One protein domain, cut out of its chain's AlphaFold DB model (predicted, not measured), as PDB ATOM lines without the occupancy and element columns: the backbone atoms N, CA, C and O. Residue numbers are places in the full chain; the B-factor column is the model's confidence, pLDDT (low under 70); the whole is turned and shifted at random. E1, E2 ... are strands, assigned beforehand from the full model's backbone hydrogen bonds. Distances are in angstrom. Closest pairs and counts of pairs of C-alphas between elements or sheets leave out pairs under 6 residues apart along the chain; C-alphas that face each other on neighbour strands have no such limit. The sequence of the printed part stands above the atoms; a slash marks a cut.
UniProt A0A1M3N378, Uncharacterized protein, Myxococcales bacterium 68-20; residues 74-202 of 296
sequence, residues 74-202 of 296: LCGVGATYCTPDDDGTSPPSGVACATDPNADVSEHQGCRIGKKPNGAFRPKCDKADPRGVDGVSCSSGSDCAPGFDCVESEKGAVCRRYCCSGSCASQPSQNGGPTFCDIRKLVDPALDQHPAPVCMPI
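What this domain is: This is residues 74 to 202 of the 296 residues of an uncharacterized protein of Myxococcales bacterium 68-20 (UniProt A0A1M3N378). This domain has little regular structure: long loops with three separate two-stranded hairpins, E3-E4 near the middle, E1-E2 on one side and E5-E6 on the other. The printed part has 129 residues, no named helix and six named strands, E1 to E6 in chain order, each sheet antiparallel. The class is all strand, with 34 residues in named elements. It is compact, with a radius of gyration of the C-alphas of 13.4 A and spans of 35 by 35 by 25 A.

Where its parts are: Pass residues 74 to 108, without named element, to C-alpha 109 at (0.959, 5.037, 6.527); E1 runs from there to 115, 17.3 A. Next come E2, 121 to 127, 17.6 A; E3, 148 to 151; E4, 158 to 161; E5, 179 to 184; and E6, 196 to 201, ending at (-2.412, -12.704, 24.152).

How they stand to each other: Within hydrogen-bond range find N 112 and O 124, 2.8 A, in hairpin E1-E2; N 149 and O 160, 2.8 A, in E3-E4; N 182 and O 198, 2.9 A, in E5-E6. The closest C-alphas of E4 and E6, Arg 161 and Val 198, are 5.4 A apart. E2 and E5 are apart.

The domain as a whole: The farthest C-alphas, Asn 118 and Gly 176, are 41.1 A apart. The printed part has no cut. Links E2 to E3, E4 to E5 and E5 to E6 are long. The pLDDT is under 70 at residues 79, 90 to 96 and 98 to 103.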
ATOM      1  N   LEU A  74     -17.202  -1.314  15.912       80.12
ATOM      2  CA  LEU A  74     -16.239  -0.400  16.534       80.12
ATOM      3  C   LEU A  74     -15.252   0.189  15.525       80.12
ATOM      4  O   LEU A  74     -14.802   1.319  15.689       80.12
ATOM      5  N   CYS A  75     -14.932  -0.553  14.463       86.62
ATOM      6  CA  CYS A  75     -13.977  -0.088  13.467       86.62
ATOM      7  C   CYS A  75     -14.602   0.853  12.428       86.62
ATOM      8  O   CYS A  75     -13.871   1.519  11.698       86.62
ATOM      9  N   GLY A  76     -15.938   0.919  12.337       81.00
ATOM     10  CA  GLY A  76     -16.644   1.793  11.392       81.00
ATOM     11  C   GLY A  76     -16.254   1.557   9.927       81.00
ATOM     12  O   GLY A  76     -16.203   2.506   9.135       81.00
ATOM     13  N   VAL A  77     -15.912   0.312   9.574       79.25
ATOM     14  CA  VAL A  77     -15.447  -0.058   8.232       79.25
ATOM     15  C   VAL A  77     -16.646  -0.205   7.300       79.25
ATOM     16  O   VAL A  77     -17.303  -1.240   7.231       79.25
ATOM     17  N   GLY A  78     -16.922   0.855   6.551       73.25
ATOM     18  CA  GLY A  78     -17.779   0.823   5.361       73.25
ATOM     19  C   GLY A  78     -17.017   0.480   4.071       73.25
ATOM     20  O   GLY A  78     -15.790   0.462   4.030       73.25
ATOM     21  N   ALA A  79     -17.757   0.265   2.978       66.38
ATOM     22  CA  ALA A  79     -17.217  -0.229   1.704       66.38
ATOM     23  C   ALA A  79     -16.157   0.666   1.022       66.38
ATOM     24  O   ALA A  79     -15.432   0.175   0.163       66.38
ATOM     25  N   THR A  80     -16.083   1.954   1.369       72.19
ATOM     26  CA  THR A  80     -15.204   2.951   0.725       72.19
ATOM     27  C   THR A  80     -14.072   3.450   1.624       72.19
ATOM     28  O   THR A  80     -13.402   4.415   1.263       72.19
ATOM     29  N   TYR A  81     -13.899   2.889   2.822       78.69
ATOM     30  CA  TYR A  81     -12.825   3.290   3.733       78.69
ATOM     31  C   TYR A  81     -11.663   2.309   3.657       78.69
ATOM     32  O   TYR A  81     -11.823   1.164   3.232       78.69
ATOM     33  N   CYS A  82     -10.494   2.763   4.104       84.12
ATOM     34  CA  CYS A  82      -9.398   1.854   4.389       84.12
ATOM     35  C   CYS A  82      -9.806   0.849   5.484       84.12
ATOM     36  O   CYS A  82     -10.744   1.094   6.249       84.12
ATOM     37  N   THR A  83      -9.090  -0.272   5.574       87.25
ATOM     38  CA  THR A  83      -9.359  -1.314   6.576       87.25
ATOM     39  C   THR A  83      -8.262  -1.312   7.644       87.25
ATOM     40  O   THR A  83      -7.102  -1.459   7.273       87.25
ATOM     41  N   PRO A  84      -8.577  -1.166   8.947       90.06
ATOM     42  CA  PRO A  84      -7.552  -1.168   9.994       90.06
ATOM     43  C   PRO A  84      -6.778  -2.484  10.138       90.06
ATOM     44  O   PRO A  84      -5.640  -2.463  10.587       90.06
ATOM     45  N   ASP A  85      -7.353  -3.611   9.708       88.19
ATOM     46  CA  ASP A  85      -6.674  -4.920   9.697       88.19
ATOM     47  C   ASP A  85      -5.590  -5.050   8.610       88.19
ATOM     48  O   ASP A  85      -4.822  -6.017   8.633       88.19
ATOM     49  N   ASP A  86      -5.555  -4.123   7.649       85.50
ATOM     50  CA  ASP A  86      -4.618  -4.131   6.529       85.50
ATOM     51  C   ASP A  86      -3.206  -3.759   7.002       85.50
ATOM     52  O   ASP A  86      -2.970  -2.671   7.536       85.50
ATOM     53  N   ASP A  87      -2.269  -4.680   6.795       80.75
ATOM     54  CA  ASP A  87      -0.852  -4.521   7.132       80.75
ATOM     55  C   ASP A  87      -0.019  -3.935   5.987       80.75
ATOM     56  O   ASP A  87       1.194  -3.799   6.115       80.75
ATOM     57  N   GLY A  88      -0.657  -3.569   4.874       73.50
ATOM     58  CA  GLY A  88      -0.009  -2.934   3.732       73.50
ATOM     59  C   GLY A  88       0.609  -3.910   2.742       73.50
ATOM     60  O   GLY A  88       1.130  -3.475   1.718       73.50
ATOM     61  N   THR A  89       0.516  -5.220   2.990       72.56
ATOM     62  CA  THR A  89       1.041  -6.244   2.072       72.56
ATOM     63  C   THR A  89       0.104  -6.542   0.898       72.56
ATOM     64  O   THR A  89       0.533  -7.088  -0.119       72.56
ATOM     65  N   SER A  90      -1.185  -6.205   0.999       63.16
ATOM     66  CA  SER A  90      -2.180  -6.407  -0.066       63.16
ATOM     67  C   SER A  90      -3.353  -5.435   0.083       63.16
ATOM     68  O   SER A  90      -4.467  -5.859   0.409       63.16
ATOM     69  N   PRO A  91      -3.138  -4.128  -0.144       58.53
ATOM     70  CA  PRO A  91      -4.185  -3.167   0.125       58.53
ATOM     71  C   PRO A  91      -5.363  -3.327  -0.845       58.53
ATOM     72  O   PRO A  91      -5.159  -3.565  -2.042       58.53
ATOM     73  N   PRO A  92      -6.615  -3.178  -0.375       54.56
ATOM     74  CA  PRO A  92      -7.774  -3.232  -1.248       54.56
ATOM     75  C   PRO A  92      -7.700  -2.107  -2.291       54.56
ATOM     76  O   PRO A  92      -7.369  -0.957  -1.992       54.56
ATOM     77  N   SER A  93      -8.023  -2.436  -3.543       52.03
ATOM     78  CA  SER A  93      -7.991  -1.493  -4.662       52.03
ATOM     79  C   SER A  93      -8.874  -0.269  -4.385       52.03
ATOM     80  O   SER A  93     -10.092  -0.405  -4.260       52.03
ATOM     81  N   GLY A  94      -8.273   0.923  -4.345       53.38
ATOM     82  CA  GLY A  94      -8.989   2.203  -4.375       53.38
ATOM     83  C   GLY A  94      -8.764   3.144  -3.191       53.38
ATOM     84  O   GLY A  94      -8.957   4.339  -3.383       53.38
ATOM     85  N   VAL A  95      -8.317   2.673  -2.016       57.09
ATOM     86  CA  VAL A  95      -7.882   3.535  -0.890       57.09
ATOM     87  C   VAL A  95      -6.876   2.772  -0.008       57.09
ATOM     88  O   VAL A  95      -7.244   2.174   1.002       57.09
ATOM     89  N   ALA A  96      -5.600   2.774  -0.392       59.66
ATOM     90  CA  ALA A  96      -4.529   2.129   0.364       59.66
ATOM     91  C   ALA A  96      -3.818   3.160   1.254       59.66
ATOM     92  O   ALA A  96      -3.005   3.932   0.755       59.66
ATOM     93  N   CYS A  97      -4.124   3.202   2.556       72.44
ATOM     94  CA  CYS A  97      -3.213   3.860   3.507       72.44
ATOM     95  C   CYS A  97      -2.015   2.980   3.796       72.44
ATOM     96  O   CYS A  97      -0.941   3.479   4.077       72.44
ATOM     97  N   ALA A  98      -2.246   1.671   3.866       63.25
ATOM     98  CA  ALA A  98      -1.268   0.753   4.388       63.25
ATOM     99  C   ALA A  98      -0.187   0.559   3.323       63.25
ATOM    100  O   ALA A  98      -0.420  -0.037   2.273       63.25
ATOM    101  N   THR A  99       0.972   1.153   3.565       63.19
ATOM    102  CA  THR A  99       2.187   0.884   2.797       63.19
ATOM    103  C   THR A  99       2.827  -0.369   3.367       63.19
ATOM    104  O   THR A  99       2.927  -0.462   4.590       63.19
ATOM    105  N   ASP A 100       3.281  -1.294   2.520       66.94
ATOM    106  CA  ASP A 100       4.094  -2.436   2.964       66.94
ATOM    107  C   ASP A 100       5.182  -1.930   3.934       66.94
ATOM    108  O   ASP A 100       5.889  -0.979   3.587       66.94
ATOM    109  N   PRO A 101       5.312  -2.501   5.149       66.00
ATOM    110  CA  PRO A 101       6.299  -2.067   6.137       66.00
ATOM    111  C   PRO A 101       7.755  -2.179   5.653       66.00
ATOM    112  O   PRO A 101       8.653  -1.656   6.311       66.00
ATOM    113  N   ASN A 102       8.001  -2.856   4.527       69.12
ATOM    114  CA  ASN A 102       9.305  -2.975   3.877       69.12
ATOM    115  C   ASN A 102       9.450  -2.091   2.625       69.12
ATOM    116  O   ASN A 102      10.467  -2.188   1.931       69.12
ATOM    117  N   ALA A 103       8.454  -1.266   2.291       69.75
ATOM    118  CA  ALA A 103       8.511  -0.406   1.117       69.75
ATOM    119  C   ALA A 103       9.503   0.753   1.312       69.75
ATOM    120  O   ALA A 103       9.541   1.406   2.354       69.75
ATOM    121  N   ASP A 104      10.268   1.066   0.263       71.44
ATOM    122  CA  ASP A 104      11.122   2.257   0.226       71.44
ATOM    123  C   ASP A 104      10.275   3.493  -0.120       71.44
ATOM    124  O   ASP A 104      10.199   3.940  -1.268       71.44
ATOM    125  N   VAL A 105       9.540   3.985   0.879       77.00
ATOM    126  CA  VAL A 105       8.668   5.162   0.785       77.00
ATOM    127  C   VAL A 105       9.112   6.253   1.751       77.00
ATOM    128  O   VAL A 105       9.654   5.993   2.824       77.00
ATOM    129  N   SER A 106       8.840   7.507   1.386       71.38
ATOM    130  CA  SER A 106       9.205   8.671   2.204       71.38
ATOM    131  C   SER A 106       8.450   8.737   3.538       71.38
ATOM    132  O   SER A 106       8.951   9.329   4.491       71.38
ATOM    133  N   GLU A 107       7.262   8.132   3.615       81.12
ATOM    134  CA  GLU A 107       6.466   8.018   4.836       81.12
ATOM    135  C   GLU A 107       5.593   6.760   4.773       81.12
ATOM    136  O   GLU A 107       4.904   6.531   3.779       81.12
ATOM    137  N   HIS A 108       5.626   5.955   5.837       85.88
ATOM    138  CA  HIS A 108       4.725   4.818   5.981       85.88
ATOM    139  C   HIS A 108       3.395   5.291   6.559       85.88
ATOM    140  O   HIS A 108       3.356   6.145   7.450       85.88
ATOM    141  N   GLN A 109       2.303   4.717   6.071       89.44
ATOM    142  CA  GLN A 109       0.959   5.037   6.527       89.44
ATOM    143  C   GLN A 109       0.219   3.768   6.945       89.44
ATOM    144  O   GLN A 109       0.494   2.674   6.462       89.44
ATOM    145  N   GLY A 110      -0.717   3.920   7.878       89.88
ATOM    146  CA  GLY A 110      -1.605   2.866   8.349       89.88
ATOM    147  C   GLY A 110      -3.044   3.361   8.403       89.88
ATOM    148  O   GLY A 110      -3.306   4.555   8.554       89.88
ATOM    149  N   CYS A 111      -3.996   2.444   8.262       90.88
ATOM    150  CA  CYS A 111      -5.408   2.767   8.413       90.88
ATOM    151  C   CYS A 111      -5.817   2.693   9.885       90.88
ATOM    152  O   CYS A 111      -5.786   1.612  10.462       90.88
ATOM    153  N   ARG A 112      -6.205   3.816  10.492       91.00
ATOM    154  CA  ARG A 112      -6.513   3.921  11.929       91.00
ATOM    155  C   ARG A 112      -7.921   4.426  12.171       91.00
ATOM    156  O   ARG A 112      -8.468   5.167  11.355       91.00
ATOM    157  N   ILE A 113      -8.504   4.064  13.308       90.31
ATOM    158  CA  ILE A 113      -9.788   4.628  13.733       90.31
ATOM    159  C   ILE A 113      -9.563   6.098  14.100       90.31
ATOM    160  O   ILE A 113      -8.689   6.423  14.894       90.31
ATOM    161  N   GLY A 114     -10.335   7.008  13.508       87.88
ATOM    162  CA  GLY A 114     -10.252   8.436  13.799       87.88
ATOM    163  C   GLY A 114     -11.619   9.053  14.058       87.88
ATOM    164  O   GLY A 114     -12.623   8.661  13.458       87.88
ATOM    165  N   LYS A 115     -11.655  10.069  14.923       86.31
ATOM    166  CA  LYS A 115     -12.858  10.864  15.192       86.31
ATOM    167  C   LYS A 115     -12.963  12.034  14.216       86.31
ATOM    168  O   LYS A 115     -12.041  12.835  14.081       86.31
ATOM    169  N   LYS A 116     -14.105  12.160  13.540       79.75
ATOM    170  CA  LYS A 116     -14.428  13.320  12.698       79.75
ATOM    171  C   LYS A 116     -14.904  14.511  13.539       79.75
ATOM    172  O   LYS A 116     -15.407  14.314  14.645       79.75
ATOM    173  N   PRO A 117     -14.870  15.742  12.989       78.75
ATOM    174  CA  PRO A 117     -15.396  16.931  13.668       78.75
ATOM    175  C   PRO A 117     -16.868  16.819  14.087       78.75
ATOM    176  O   PRO A 117     -17.269  17.396  15.089       78.75
ATOM    177  N   ASN A 118     -17.675  16.046  13.351       78.12
ATOM    178  CA  ASN A 118     -19.081  15.786  13.679       78.12
ATOM    179  C   ASN A 118     -19.278  14.682  14.738       78.12
ATOM    180  O   ASN A 118     -20.401  14.238  14.947       78.12
ATOM    181  N   GLY A 119     -18.196  14.193  15.349       74.81
ATOM    182  CA  GLY A 119     -18.219  13.148  16.368       74.81
ATOM    183  C   GLY A 119     -18.293  11.716  15.835       74.81
ATOM    184  O   GLY A 119     -18.181  10.797  16.636       74.81
ATOM    185  N   ALA A 120     -18.442  11.500  14.523       81.38
ATOM    186  CA  ALA A 120     -18.480  10.154  13.950       81.38
ATOM    187  C   ALA A 120     -17.078   9.535  13.848       81.38
ATOM    188  O   ALA A 120     -16.124  10.213  13.464       81.38
ATOM    189  N   PHE A 121     -16.971   8.232  14.093       83.00
ATOM    190  CA  PHE A 121     -15.720   7.478  13.972       83.00
ATOM    191  C   PHE A 121     -15.643   6.827  12.607       83.00
ATOM    192  O   PHE A 121     -16.620   6.222  12.160       83.00
ATOM    193  N   ARG A 122     -14.515   7.000  11.919       86.06
ATOM    194  CA  ARG A 122     -14.252   6.354  10.631       86.06
ATOM    195  C   ARG A 122     -12.771   6.023  10.499       86.06
ATOM    196  O   ARG A 122     -11.948   6.782  11.018       86.06
ATOM    197  N   PRO A 123     -12.429   4.965   9.754       88.69
ATOM    198  CA  PRO A 123     -11.051   4.721   9.385       88.69
ATOM    199  C   PRO A 123     -10.479   5.897   8.581       88.69
ATOM    200  O   PRO A 123     -11.138   6.430   7.678       88.69
ATOM    201  N   LYS A 124      -9.262   6.317   8.918       88.06
ATOM    202  CA  LYS A 124      -8.478   7.339   8.215       88.06
ATOM    203  C   LYS A 124      -7.038   6.862   8.045       88.06
ATOM    204  O   LYS A 124      -6.531   6.116   8.878       88.06
ATOM    205  N   CYS A 125      -6.379   7.323   6.990       88.38
ATOM    206  CA  CYS A 125      -4.944   7.128   6.844       88.38
ATOM    207  C   CYS A 125      -4.210   8.070   7.794       88.38
ATOM    208  O   CYS A 125      -4.492   9.270   7.811       88.38
ATOM    209  N   ASP A 126      -3.295   7.520   8.576       90.25
ATOM    210  CA  ASP A 126      -2.405   8.280   9.443       90.25
ATOM    211  C   ASP A 126      -0.985   7.723   9.330       90.25
ATOM    212  O   ASP A 126      -0.775   6.639   8.775       90.25
ATOM    213  N   LYS A 127      -0.013   8.475   9.840       92.12
ATOM    214  CA  LYS A 127       1.387   8.055   9.874       92.12
ATOM    215  C   LYS A 127       1.531   6.719  10.607       92.12
ATOM    216  O   LYS A 127       0.824   6.466  11.580       92.12
ATOM    217  N   ALA A 128       2.468   5.894  10.160       92.88
ATOM    218  CA  ALA A 128       2.858   4.653  10.814       92.88
ATOM    219  C   ALA A 128       4.386   4.555  10.939       92.88
ATOM    220  O   ALA A 128       5.125   5.081  10.102       92.88
ATOM    221  N   ASP A 129       4.857   3.844  11.961       93.38
ATOM    222  CA  ASP A 129       6.255   3.426  12.092       93.38
ATOM    223  C   ASP A 129       6.329   1.909  11.859       93.38
ATOM    224  O   ASP A 129       5.807   1.150  12.679       93.38
ATOM    225  N   PRO A 130       6.971   1.427  10.779       91.00
ATOM    226  CA  PRO A 130       7.034  -0.004  10.472       91.00
ATOM    227  C   PRO A 130       7.737  -0.834  11.560       91.00
ATOM    228  O   PRO A 130       7.593  -2.053  11.594       91.00
ATOM    229  N   ARG A 131       8.471  -0.199  12.485       93.19
ATOM    230  CA  ARG A 131       9.113  -0.872  13.626       93.19
ATOM    231  C   ARG A 131       8.148  -1.138  14.784       93.19
ATOM    232  O   ARG A 131       8.472  -1.932  15.663       93.19
ATOM    233  N   GLY A 132       6.985  -0.490  14.804       94.69
ATOM    234  CA  GLY A 132       5.980  -0.591  15.860       94.69
ATOM    235  C   GLY A 132       5.075  -1.815  15.739       94.69
ATOM    236  O   GLY A 132       3.864  -1.685  15.567       94.69
ATOM    237  N   VAL A 133       5.670  -3.004  15.778       92.94
ATOM    238  CA  VAL A 133       4.971  -4.299  15.682       92.94
ATOM    239  C   VAL A 133       4.402  -4.757  17.036       92.94
ATOM    240  O   VAL A 133       4.546  -4.058  18.038       92.94
ATOM    241  N   ASP A 134       3.753  -5.930  17.084       92.88
ATOM    242  CA  ASP A 134       3.122  -6.462  18.308       92.88
ATOM    243  C   ASP A 134       4.036  -6.374  19.541       92.88
ATOM    244  O   ASP A 134       5.175  -6.846  19.539       92.88
ATOM    245  N   GLY A 135       3.508  -5.777  20.611       93.06
ATOM    246  CA  GLY A 135       4.181  -5.664  21.904       93.06
ATOM    247  C   GLY A 135       5.190  -4.518  22.022       93.06
ATOM    248  O   GLY A 135       5.644  -4.244  23.134       93.06
ATOM    249  N   VAL A 136       5.520  -3.814  20.933       95.62
ATOM    250  CA  VAL A 136       6.402  -2.636  20.981       95.62
ATOM    251  C   VAL A 136       5.714  -1.503  21.738       95.62
ATOM    252  O   VAL A 136       4.540  -1.220  21.508       95.62
ATOM    253  N   SER A 137       6.430  -0.855  22.660       96.88
ATOM    254  CA  SER A 137       5.903   0.285  23.414       96.88
ATOM    255  C   SER A 137       5.599   1.472  22.504       96.88
ATOM    256  O   SER A 137       6.367   1.775  21.595       96.88
ATOM    257  N   CYS A 138       4.510   2.173  22.794       97.56
ATOM    258  CA  CYS A 138       4.029   3.287  21.987       97.56
ATOM    259  C   CYS A 138       3.443   4.394  22.867       97.56
ATOM    260  O   CYS A 138       3.097   4.177  24.028       97.56
ATOM    261  N   SER A 139       3.335   5.592  22.302       96.31
ATOM    262  CA  SER A 139       2.677   6.753  22.911       96.31
ATOM    263  C   SER A 139       1.449   7.212  22.124       96.31
ATOM    264  O   SER A 139       0.605   7.936  22.643       96.31
ATOM    265  N   SER A 140       1.347   6.788  20.867       95.25
ATOM    266  CA  SER A 140       0.273   7.128  19.947       95.25
ATOM    267  C   SER A 140       0.148   6.061  18.865       95.25
ATOM    268  O   SER A 140       1.064   5.263  18.654       95.25
ATOM    269  N   GLY A 141      -0.962   6.072  18.125       93.69
ATOM    270  CA  GLY A 141      -1.141   5.167  16.992       93.69
ATOM    271  C   GLY A 141      -0.035   5.290  15.937       93.69
ATOM    272  O   GLY A 141       0.360   4.275  15.360       93.69
ATOM    273  N   SER A 142       0.537   6.483  15.741       94.19
ATOM    274  CA  SER A 142       1.592   6.697  14.742       94.19
ATOM    275  C   SER A 142       2.919   6.010  15.048       94.19
ATOM    276  O   SER A 142       3.740   5.864  14.148       94.19
ATOM    277  N   ASP A 143       3.115   5.557  16.288       96.56
ATOM    278  CA  ASP A 143       4.291   4.776  16.684       96.56
ATOM    279  C   ASP A 143       4.163   3.297  16.290       96.56
ATOM    280  O   ASP A 143       5.109   2.533  16.455       96.56
ATOM    281  N   CYS A 144       2.991   2.884  15.800       95.75
ATOM    282  CA  CYS A 144       2.698   1.507  15.433       95.75
ATOM    283  C   CYS A 144       2.753   1.296  13.917       95.75
ATOM    284  O   CYS A 144       2.493   2.216  13.138       95.75
ATOM    285  N   ALA A 145       3.036   0.066  13.501       93.81
ATOM    286  CA  ALA A 145       3.089  -0.338  12.101       93.81
ATOM    287  C   ALA A 145       1.686  -0.331  11.451       93.81
ATOM    288  O   ALA A 145       0.672  -0.212  12.147       93.81
ATOM    289  N   PRO A 146       1.563  -0.438  10.119       91.31
ATOM    290  CA  PRO A 146       0.272  -0.696   9.469       91.31
ATOM    291  C   PRO A 146      -0.364  -1.995  10.002       91.31
ATOM    292  O   PRO A 146       0.351  -2.944  10.312       91.31
ATOM    293  N   GLY A 147      -1.685  -2.029  10.203       91.50
ATOM    294  CA  GLY A 147      -2.370  -3.112  10.937       91.50
ATOM    295  C   GLY A 147      -2.297  -3.005  12.474       91.50
ATOM    296  O   GLY A 147      -3.012  -3.705  13.186       91.50
ATOM    297  N   PHE A 148      -1.416  -2.129  12.960       94.50
ATOM    298  CA  PHE A 148      -1.119  -1.673  14.324       94.50
ATOM    299  C   PHE A 148      -2.176  -0.774  14.979       94.50
ATOM    300  O   PHE A 148      -2.675   0.086  14.271       94.50
ATOM    301  N   ASP A 149      -2.394  -0.783  16.297       95.62
ATOM    302  CA  ASP A 149      -2.634   0.457  17.059       95.62
ATOM    303  C   ASP A 149      -2.091   0.417  18.482       95.62
ATOM    304  O   ASP A 149      -1.821  -0.647  19.034       95.62
ATOM    305  N   CYS A 150      -1.919   1.596  19.069       96.81
ATOM    306  CA  CYS A 150      -1.421   1.788  20.411       96.81
ATOM    307  C   CYS A 150      -2.564   1.678  21.419       96.81
ATOM    308  O   CYS A 150      -3.420   2.563  21.516       96.81
ATOM    309  N   VAL A 151      -2.561   0.593  22.189       95.94
ATOM    310  CA  VAL A 151      -3.579   0.325  23.208       95.94
ATOM    311  C   VAL A 151      -2.997   0.376  24.608       95.94
ATOM    312  O   VAL A 151      -1.836   0.030  24.841       95.94
ATOM    313  N   GLU A 152      -3.835   0.768  25.561       93.56
ATOM    314  CA  GLU A 152      -3.510   0.672  26.977       93.56
ATOM    315  C   GLU A 152      -3.386  -0.801  27.406       93.56
ATOM    316  O   GLU A 152      -4.185  -1.669  27.043       93.56
ATOM    317  N   SER A 153      -2.366  -1.086  28.211       88.56
ATOM    318  CA  SER A 153      -2.092  -2.400  28.793       88.56
ATOM    319  C   SER A 153      -1.495  -2.217  30.190       88.56
ATOM    320  O   SER A 153      -1.005  -1.143  30.539       88.56
ATOM    321  N   GLU A 154      -1.523  -3.268  31.009       82.12
ATOM    322  CA  GLU A 154      -1.115  -3.232  32.424       82.12
ATOM    323  C   GLU A 154       0.319  -2.739  32.641       82.12
ATOM    324  O   GLU A 154       0.619  -2.108  33.650       82.12
ATOM    325  N   LYS A 155       1.216  -3.039  31.695       85.19
ATOM    326  CA  LYS A 155       2.648  -2.704  31.770       85.19
ATOM    327  C   LYS A 155       3.013  -1.433  30.999       85.19
ATOM    328  O   LYS A 155       4.193  -1.173  30.787       85.19
ATOM    329  N   GLY A 156       2.015  -0.660  30.578       92.25
ATOM    330  CA  GLY A 156       2.177   0.479  29.682       92.25
ATOM    331  C   GLY A 156       1.627   0.194  28.289       92.25
ATOM    332  O   GLY A 156       1.304  -0.944  27.948       92.25
ATOM    333  N   ALA A 157       1.490   1.256  27.502       96.62
ATOM    334  CA  ALA A 157       0.905   1.184  26.177       96.62
ATOM    335  C   ALA A 157       1.795   0.431  25.184       96.62
ATOM    336  O   ALA A 157       3.018   0.602  25.169       96.62
ATOM    337  N   VAL A 158       1.167  -0.407  24.358       96.88
ATOM    338  CA  VAL A 158       1.851  -1.244  23.368       96.88
ATOM    339  C   VAL A 158       1.071  -1.310  22.062       96.88
ATOM    340  O   VAL A 158      -0.158  -1.226  22.055       96.88
ATOM    341  N   CYS A 159       1.791  -1.505  20.963       96.81
ATOM    342  CA  CYS A 159       1.207  -1.763  19.660       96.81
ATOM    343  C   CYS A 159       0.557  -3.150  19.641       96.81
ATOM    344  O   CYS A 159       1.197  -4.148  19.982       96.81
ATOM    345  N   ARG A 160      -0.715  -3.217  19.243       96.06
ATOM    346  CA  ARG A 160      -1.494  -4.449  19.075       96.06
ATOM    347  C   ARG A 160      -2.199  -4.452  17.738       96.06
ATOM    348  O   ARG A 160      -2.694  -3.421  17.296       96.06
ATOM    349  N   ARG A 161      -2.240  -5.620  17.101       94.56
ATOM    350  CA  ARG A 161      -2.858  -5.762  15.784       94.56
ATOM    351  C   ARG A 161      -4.359  -5.550  15.896       94.56
ATOM    352  O   ARG A 161      -4.964  -6.122  16.799       94.56
ATOM    353  N   TYR A 162      -4.961  -4.808  14.979       93.69
ATOM    354  CA  TYR A 162      -6.412  -4.776  14.850       93.69
ATOM    355  C   TYR A 162      -6.983  -6.167  14.533       93.69
ATOM    356  O   TYR A 162      -6.338  -6.998  13.886       93.69
ATOM    357  N   CYS A 163      -8.206  -6.405  15.005       92.19
ATOM    358  CA  CYS A 163      -9.027  -7.558  14.640       92.19
ATOM    359  C   CYS A 163     -10.452  -7.123  14.282       92.19
ATOM    360  O   CYS A 163     -11.444  -7.678  14.751       92.19
ATOM    361  N   CYS A 164     -10.572  -6.111  13.428       88.44
ATOM    362  CA  CYS A 164     -11.843  -5.611  12.916       88.44
ATOM    363  C   CYS A 164     -12.648  -6.686  12.173       88.44
ATOM    364  O   CYS A 164     -13.872  -6.661  12.210       88.44
ATOM    365  N   SER A 165     -11.995  -7.665  11.556       82.38
ATOM    366  CA  SER A 165     -12.611  -8.858  10.961       82.38
ATOM    367  C   SER A 165     -13.143  -9.863  11.993       82.38
ATOM    368  O   SER A 165     -13.909 -10.756  11.637       82.38
ATOM    369  N   GLY A 166     -12.781  -9.709  13.270       79.75
ATOM    370  CA  GLY A 166     -13.272 -10.512  14.388       79.75
ATOM    371  C   GLY A 166     -12.446 -11.756  14.717       79.75
ATOM    372  O   GLY A 166     -12.865 -12.520  15.585       79.75
ATOM    373  N   SER A 167     -11.293 -11.973  14.072       81.44
ATOM    374  CA  SER A 167     -10.430 -13.136  14.319       81.44
ATOM    375  C   SER A 167      -8.962 -12.757  14.499       81.44
ATOM    376  O   SER A 167      -8.462 -11.837  13.859       81.44
ATOM    377  N   CYS A 168      -8.275 -13.521  15.352       88.81
ATOM    378  CA  CYS A 168      -6.833 -13.435  15.595       88.81
ATOM    379  C   CYS A 168      -6.110 -14.774  15.380       88.81
ATOM    380  O   CYS A 168      -4.932 -14.900  15.699       88.81
ATOM    381  N   ALA A 169      -6.787 -15.783  14.818       77.75
ATOM    382  CA  ALA A 169      -6.278 -17.157  14.755       77.75
ATOM    383  C   ALA A 169      -4.937 -17.299  14.006       77.75
ATOM    384  O   ALA A 169      -4.147 -18.188  14.307       77.75
ATOM    385  N   SER A 170      -4.661 -16.417  13.042       78.12
ATOM    386  CA  SER A 170      -3.406 -16.393  12.278       78.12
ATOM    387  C   SER A 170      -2.323 -15.487  12.876       78.12
ATOM    388  O   SER A 170      -1.267 -15.329  12.269       78.12
ATOM    389  N   GLN A 171      -2.574 -14.873  14.035       83.88
ATOM    390  CA  GLN A 171      -1.756 -13.798  14.596       83.88
ATOM    391  C   GLN A 171      -1.195 -14.216  15.960       83.88
ATOM    392  O   GLN A 171      -1.772 -13.871  16.994       83.88
ATOM    393  N   PRO A 172      -0.094 -14.987  16.008       82.44
ATOM    394  CA  PRO A 172       0.526 -15.328  17.278       82.44
ATOM    395  C   PRO A 172       1.004 -14.057  17.986       82.44
ATOM    396  O   PRO A 172       1.440 -13.096  17.353       82.44
ATOM    397  N   SER A 173       0.943 -14.065  19.315       84.12
ATOM    398  CA  SER A 173       1.564 -13.006  20.115       84.12
ATOM    399  C   SER A 173       3.079 -12.978  19.889       84.12
ATOM    400  O   SER A 173       3.665 -13.975  19.466       84.12
ATOM    401  N   GLN A 174       3.744 -11.887  20.274       80.31
ATOM    402  CA  GLN A 174       5.213 -11.775  20.254       80.31
ATOM    403  C   GLN A 174       5.952 -12.980  20.883       80.31
ATOM    404  O   GLN A 174       7.064 -13.311  20.480       80.31
ATOM    405  N   ASN A 175       5.327 -13.665  21.848       78.50
ATOM    406  CA  ASN A 175       5.892 -14.838  22.524       78.50
ATOM    407  C   ASN A 175       5.482 -16.181  21.888       78.50
ATOM    408  O   ASN A 175       5.685 -17.231  22.494       78.50
ATOM    409  N   GLY A 176       4.857 -16.169  20.709       81.94
ATOM    410  CA  GLY A 176       4.388 -17.362  19.995       81.94
ATOM    411  C   GLY A 176       3.108 -17.995  20.556       81.94
ATOM    412  O   GLY A 176       2.668 -19.020  20.046       81.94
ATOM    413  N   GLY A 177       2.511 -17.411  21.599       86.94
ATOM    414  CA  GLY A 177       1.273 -17.906  22.210       86.94
ATOM    415  C   GLY A 177       0.011 -17.493  21.442       86.94
ATOM    416  O   GLY A 177       0.063 -16.517  20.681       86.94
ATOM    417  N   PRO A 178      -1.119 -18.190  21.672       91.50
ATOM    418  CA  PRO A 178      -2.389 -17.883  21.028       91.50
ATOM    419  C   PRO A 178      -2.908 -16.505  21.447       91.50
ATOM    420  O   PRO A 178      -2.630 -16.004  22.544       91.50
ATOM    421  N   THR A 179      -3.681 -15.901  20.555       94.00
ATOM    422  CA  THR A 179      -4.316 -14.605  20.763       94.00
ATOM    423  C   THR A 179      -5.813 -14.711  20.533       94.00
ATOM    424  O   THR A 179      -6.310 -15.639  19.896       94.00
ATOM    425  N   PHE A 180      -6.537 -13.737  21.060       93.12
ATOM    426  CA  PHE A 180      -7.964 -13.585  20.849       93.12
ATOM    427  C   PHE A 180      -8.289 -12.126  20.555       93.12
ATOM    428  O   PHE A 180      -7.510 -11.228  20.879       93.12
ATOM    429  N   CYS A 181      -9.435 -11.901  19.923       92.38
ATOM    430  CA  CYS A 181      -9.896 -10.561  19.607       92.38
ATOM    431  C   CYS A 181     -10.602  -9.962  20.827       92.38
ATOM    432  O   CYS A 181     -11.661 -10.446  21.223       92.38
ATOM    433  N   ASP A 182     -10.012  -8.922  21.409       92.81
ATOM    434  CA  ASP A 182     -10.519  -8.236  22.596       92.81
ATOM    435  C   ASP A 182     -10.702  -6.747  22.317       92.81
ATOM    436  O   ASP A 182      -9.944  -6.159  21.546       92.81
ATOM    437  N   ILE A 183     -11.664  -6.107  22.976       92.06
ATOM    438  CA  ILE A 183     -11.819  -4.654  22.880       92.06
ATOM    439  C   ILE A 183     -10.855  -3.984  23.859       92.06
ATOM    440  O   ILE A 183     -10.823  -4.296  25.049       92.06
ATOM    441  N   ARG A 184     -10.027  -3.065  23.369       93.19
ATOM    442  CA  ARG A 184      -9.058  -2.339  24.191       93.19
ATOM    443  C   ARG A 184      -9.159  -0.851  23.957       93.19
ATOM    444  O   ARG A 184      -9.482  -0.378  22.870       93.19
ATOM    445  N   LYS A 185      -8.876  -0.112  25.020       93.06
ATOM    446  CA  LYS A 185      -8.821   1.336  24.969       93.06
ATOM    447  C   LYS A 185      -7.591   1.768  24.174       93.06
ATOM    448  O   LYS A 185      -6.479   1.324  24.463       93.06
ATOM    449  N   LEU A 186      -7.810   2.616  23.177       93.50
ATOM    450  CA  LEU A 186      -6.738   3.266  22.433       93.50
ATOM    451  C   LEU A 186      -6.133   4.386  23.281       93.50
ATOM    452  O   LEU A 186      -6.843   5.054  24.029       93.50
ATOM    453  N   VAL A 187      -4.827   4.609  23.144       94.75
ATOM    454  CA  VAL A 187      -4.127   5.682  23.874       94.75
ATOM    455  C   VAL A 187      -4.547   7.075  23.401       94.75
ATOM    456  O   VAL A 187      -4.415   8.043  24.148       94.75
ATOM    457  N   ASP A 188      -5.068   7.196  22.175       90.00
ATOM    458  CA  ASP A 188      -5.539   8.474  21.641       90.00
ATOM    459  C   ASP A 188      -6.688   9.040  22.507       90.00
ATOM    460  O   ASP A 188      -7.785   8.471  22.529       90.00
ATOM    461  N   PRO A 189      -6.497  10.190  23.183       85.12
ATOM    462  CA  PRO A 189      -7.524  10.787  24.032       85.12
ATOM    463  C   PRO A 189      -8.761  11.241  23.244       85.12
ATOM    464  O   PRO A 189      -9.844  11.370  23.817       85.12
ATOM    465  N   ALA A 190      -8.656  11.458  21.928       85.56
ATOM    466  CA  ALA A 190      -9.821  11.725  21.086       85.56
ATOM    467  C   ALA A 190     -10.764  10.509  20.987       85.56
ATOM    468  O   ALA A 190     -11.938  10.673  20.627       85.56
ATOM    469  N   LEU A 191     -10.262   9.316  21.324       85.94
ATOM    470  CA  LEU A 191     -10.932   8.017  21.266       85.94
ATOM    471  C   LEU A 191     -11.167   7.409  22.663       85.94
ATOM    472  O   LEU A 191     -11.485   6.231  22.756       85.94
ATOM    473  N   ASP A 192     -11.075   8.192  23.744       80.75
ATOM    474  CA  ASP A 192     -11.151   7.715  25.143       80.75
ATOM    475  C   ASP A 192     -12.384   6.834  25.455       80.75
ATOM    476  O   ASP A 192     -12.322   5.929  26.282       80.75
ATOM    477  N   GLN A 193     -13.495   7.057  24.744       81.19
ATOM    478  CA  GLN A 193     -14.753   6.302  24.874       81.19
ATOM    479  C   GLN A 193     -15.023   5.332  23.711       81.19
ATOM    480  O   GLN A 193     -16.128   4.817  23.581       81.19
ATOM    481  N   HIS A 194     -14.056   5.147  22.817       85.50
ATOM    482  CA  HIS A 194     -14.196   4.376  21.583       85.50
ATOM    483  C   HIS A 194     -13.080   3.336  21.524       85.50
ATOM    484  O   HIS A 194     -12.032   3.587  20.923       85.50
ATOM    485  N   PRO A 195     -13.278   2.181  22.186       90.19
ATOM    486  CA  PRO A 195     -12.301   1.111  22.148       90.19
ATOM    487  C   PRO A 195     -12.185   0.543  20.732       90.19
ATOM    488  O   PRO A 195     -13.082   0.684  19.898       90.19
ATOM    489  N   ALA A 196     -11.082  -0.149  20.488       91.50
ATOM    490  CA  ALA A 196     -10.838  -0.880  19.260       91.50
ATOM    491  C   ALA A 196     -10.696  -2.378  19.538       91.50
ATOM    492  O   ALA A 196     -10.087  -2.750  20.544       91.50
ATOM    493  N   PRO A 197     -11.202  -3.246  18.649       92.56
ATOM    494  CA  PRO A 197     -10.903  -4.665  18.702       92.56
ATOM    495  C   PRO A 197      -9.451  -4.893  18.263       92.56
ATOM    496  O   PRO A 197      -9.070  -4.551  17.140       92.56
ATOM    497  N   VAL A 198      -8.647  -5.484  19.143       94.56
ATOM    498  CA  VAL A 198      -7.253  -5.848  18.882       94.56
ATOM    499  C   VAL A 198      -6.940  -7.273  19.337       94.56
ATOM    500  O   VAL A 198      -7.573  -7.814  20.244       94.56
ATOM    501  N   CYS A 199      -5.931  -7.882  18.724       94.75
ATOM    502  CA  CYS A 199      -5.436  -9.191  19.118       94.75
ATOM    503  C   CYS A 199      -4.636  -9.101  20.416       94.75
ATOM    504  O   CYS A 199      -3.558  -8.506  20.465       94.75
ATOM    505  N   MET A 200      -5.162  -9.727  21.465       94.44
ATOM    506  CA  MET A 200      -4.541  -9.806  22.780       94.44
ATOM    507  C   MET A 200      -4.034 -11.224  23.054       94.44
ATOM    508  O   MET A 200      -4.718 -12.189  22.710       94.44
ATOM    509  N   PRO A 201      -2.862 -11.393  23.693       93.75
ATOM    510  CA  PRO A 201      -2.412 -12.704  24.152       93.75
ATOM    511  C   PRO A 201      -3.402 -13.312  25.149       93.75
ATOM    512  O   PRO A 201      -3.873 -12.618  26.055       93.75
ATOM    513  N   ILE A 202      -3.677 -14.611  25.026       93.75
ATOM    514  CA  ILE A 202      -4.535 -15.315  25.985       93.75
ATOM    515  C   ILE A 202      -3.777 -15.500  27.305       93.75
ATOM    516  O   ILE A 202      -2.770 -16.205  27.376       93.75
TER     517      ILE A 202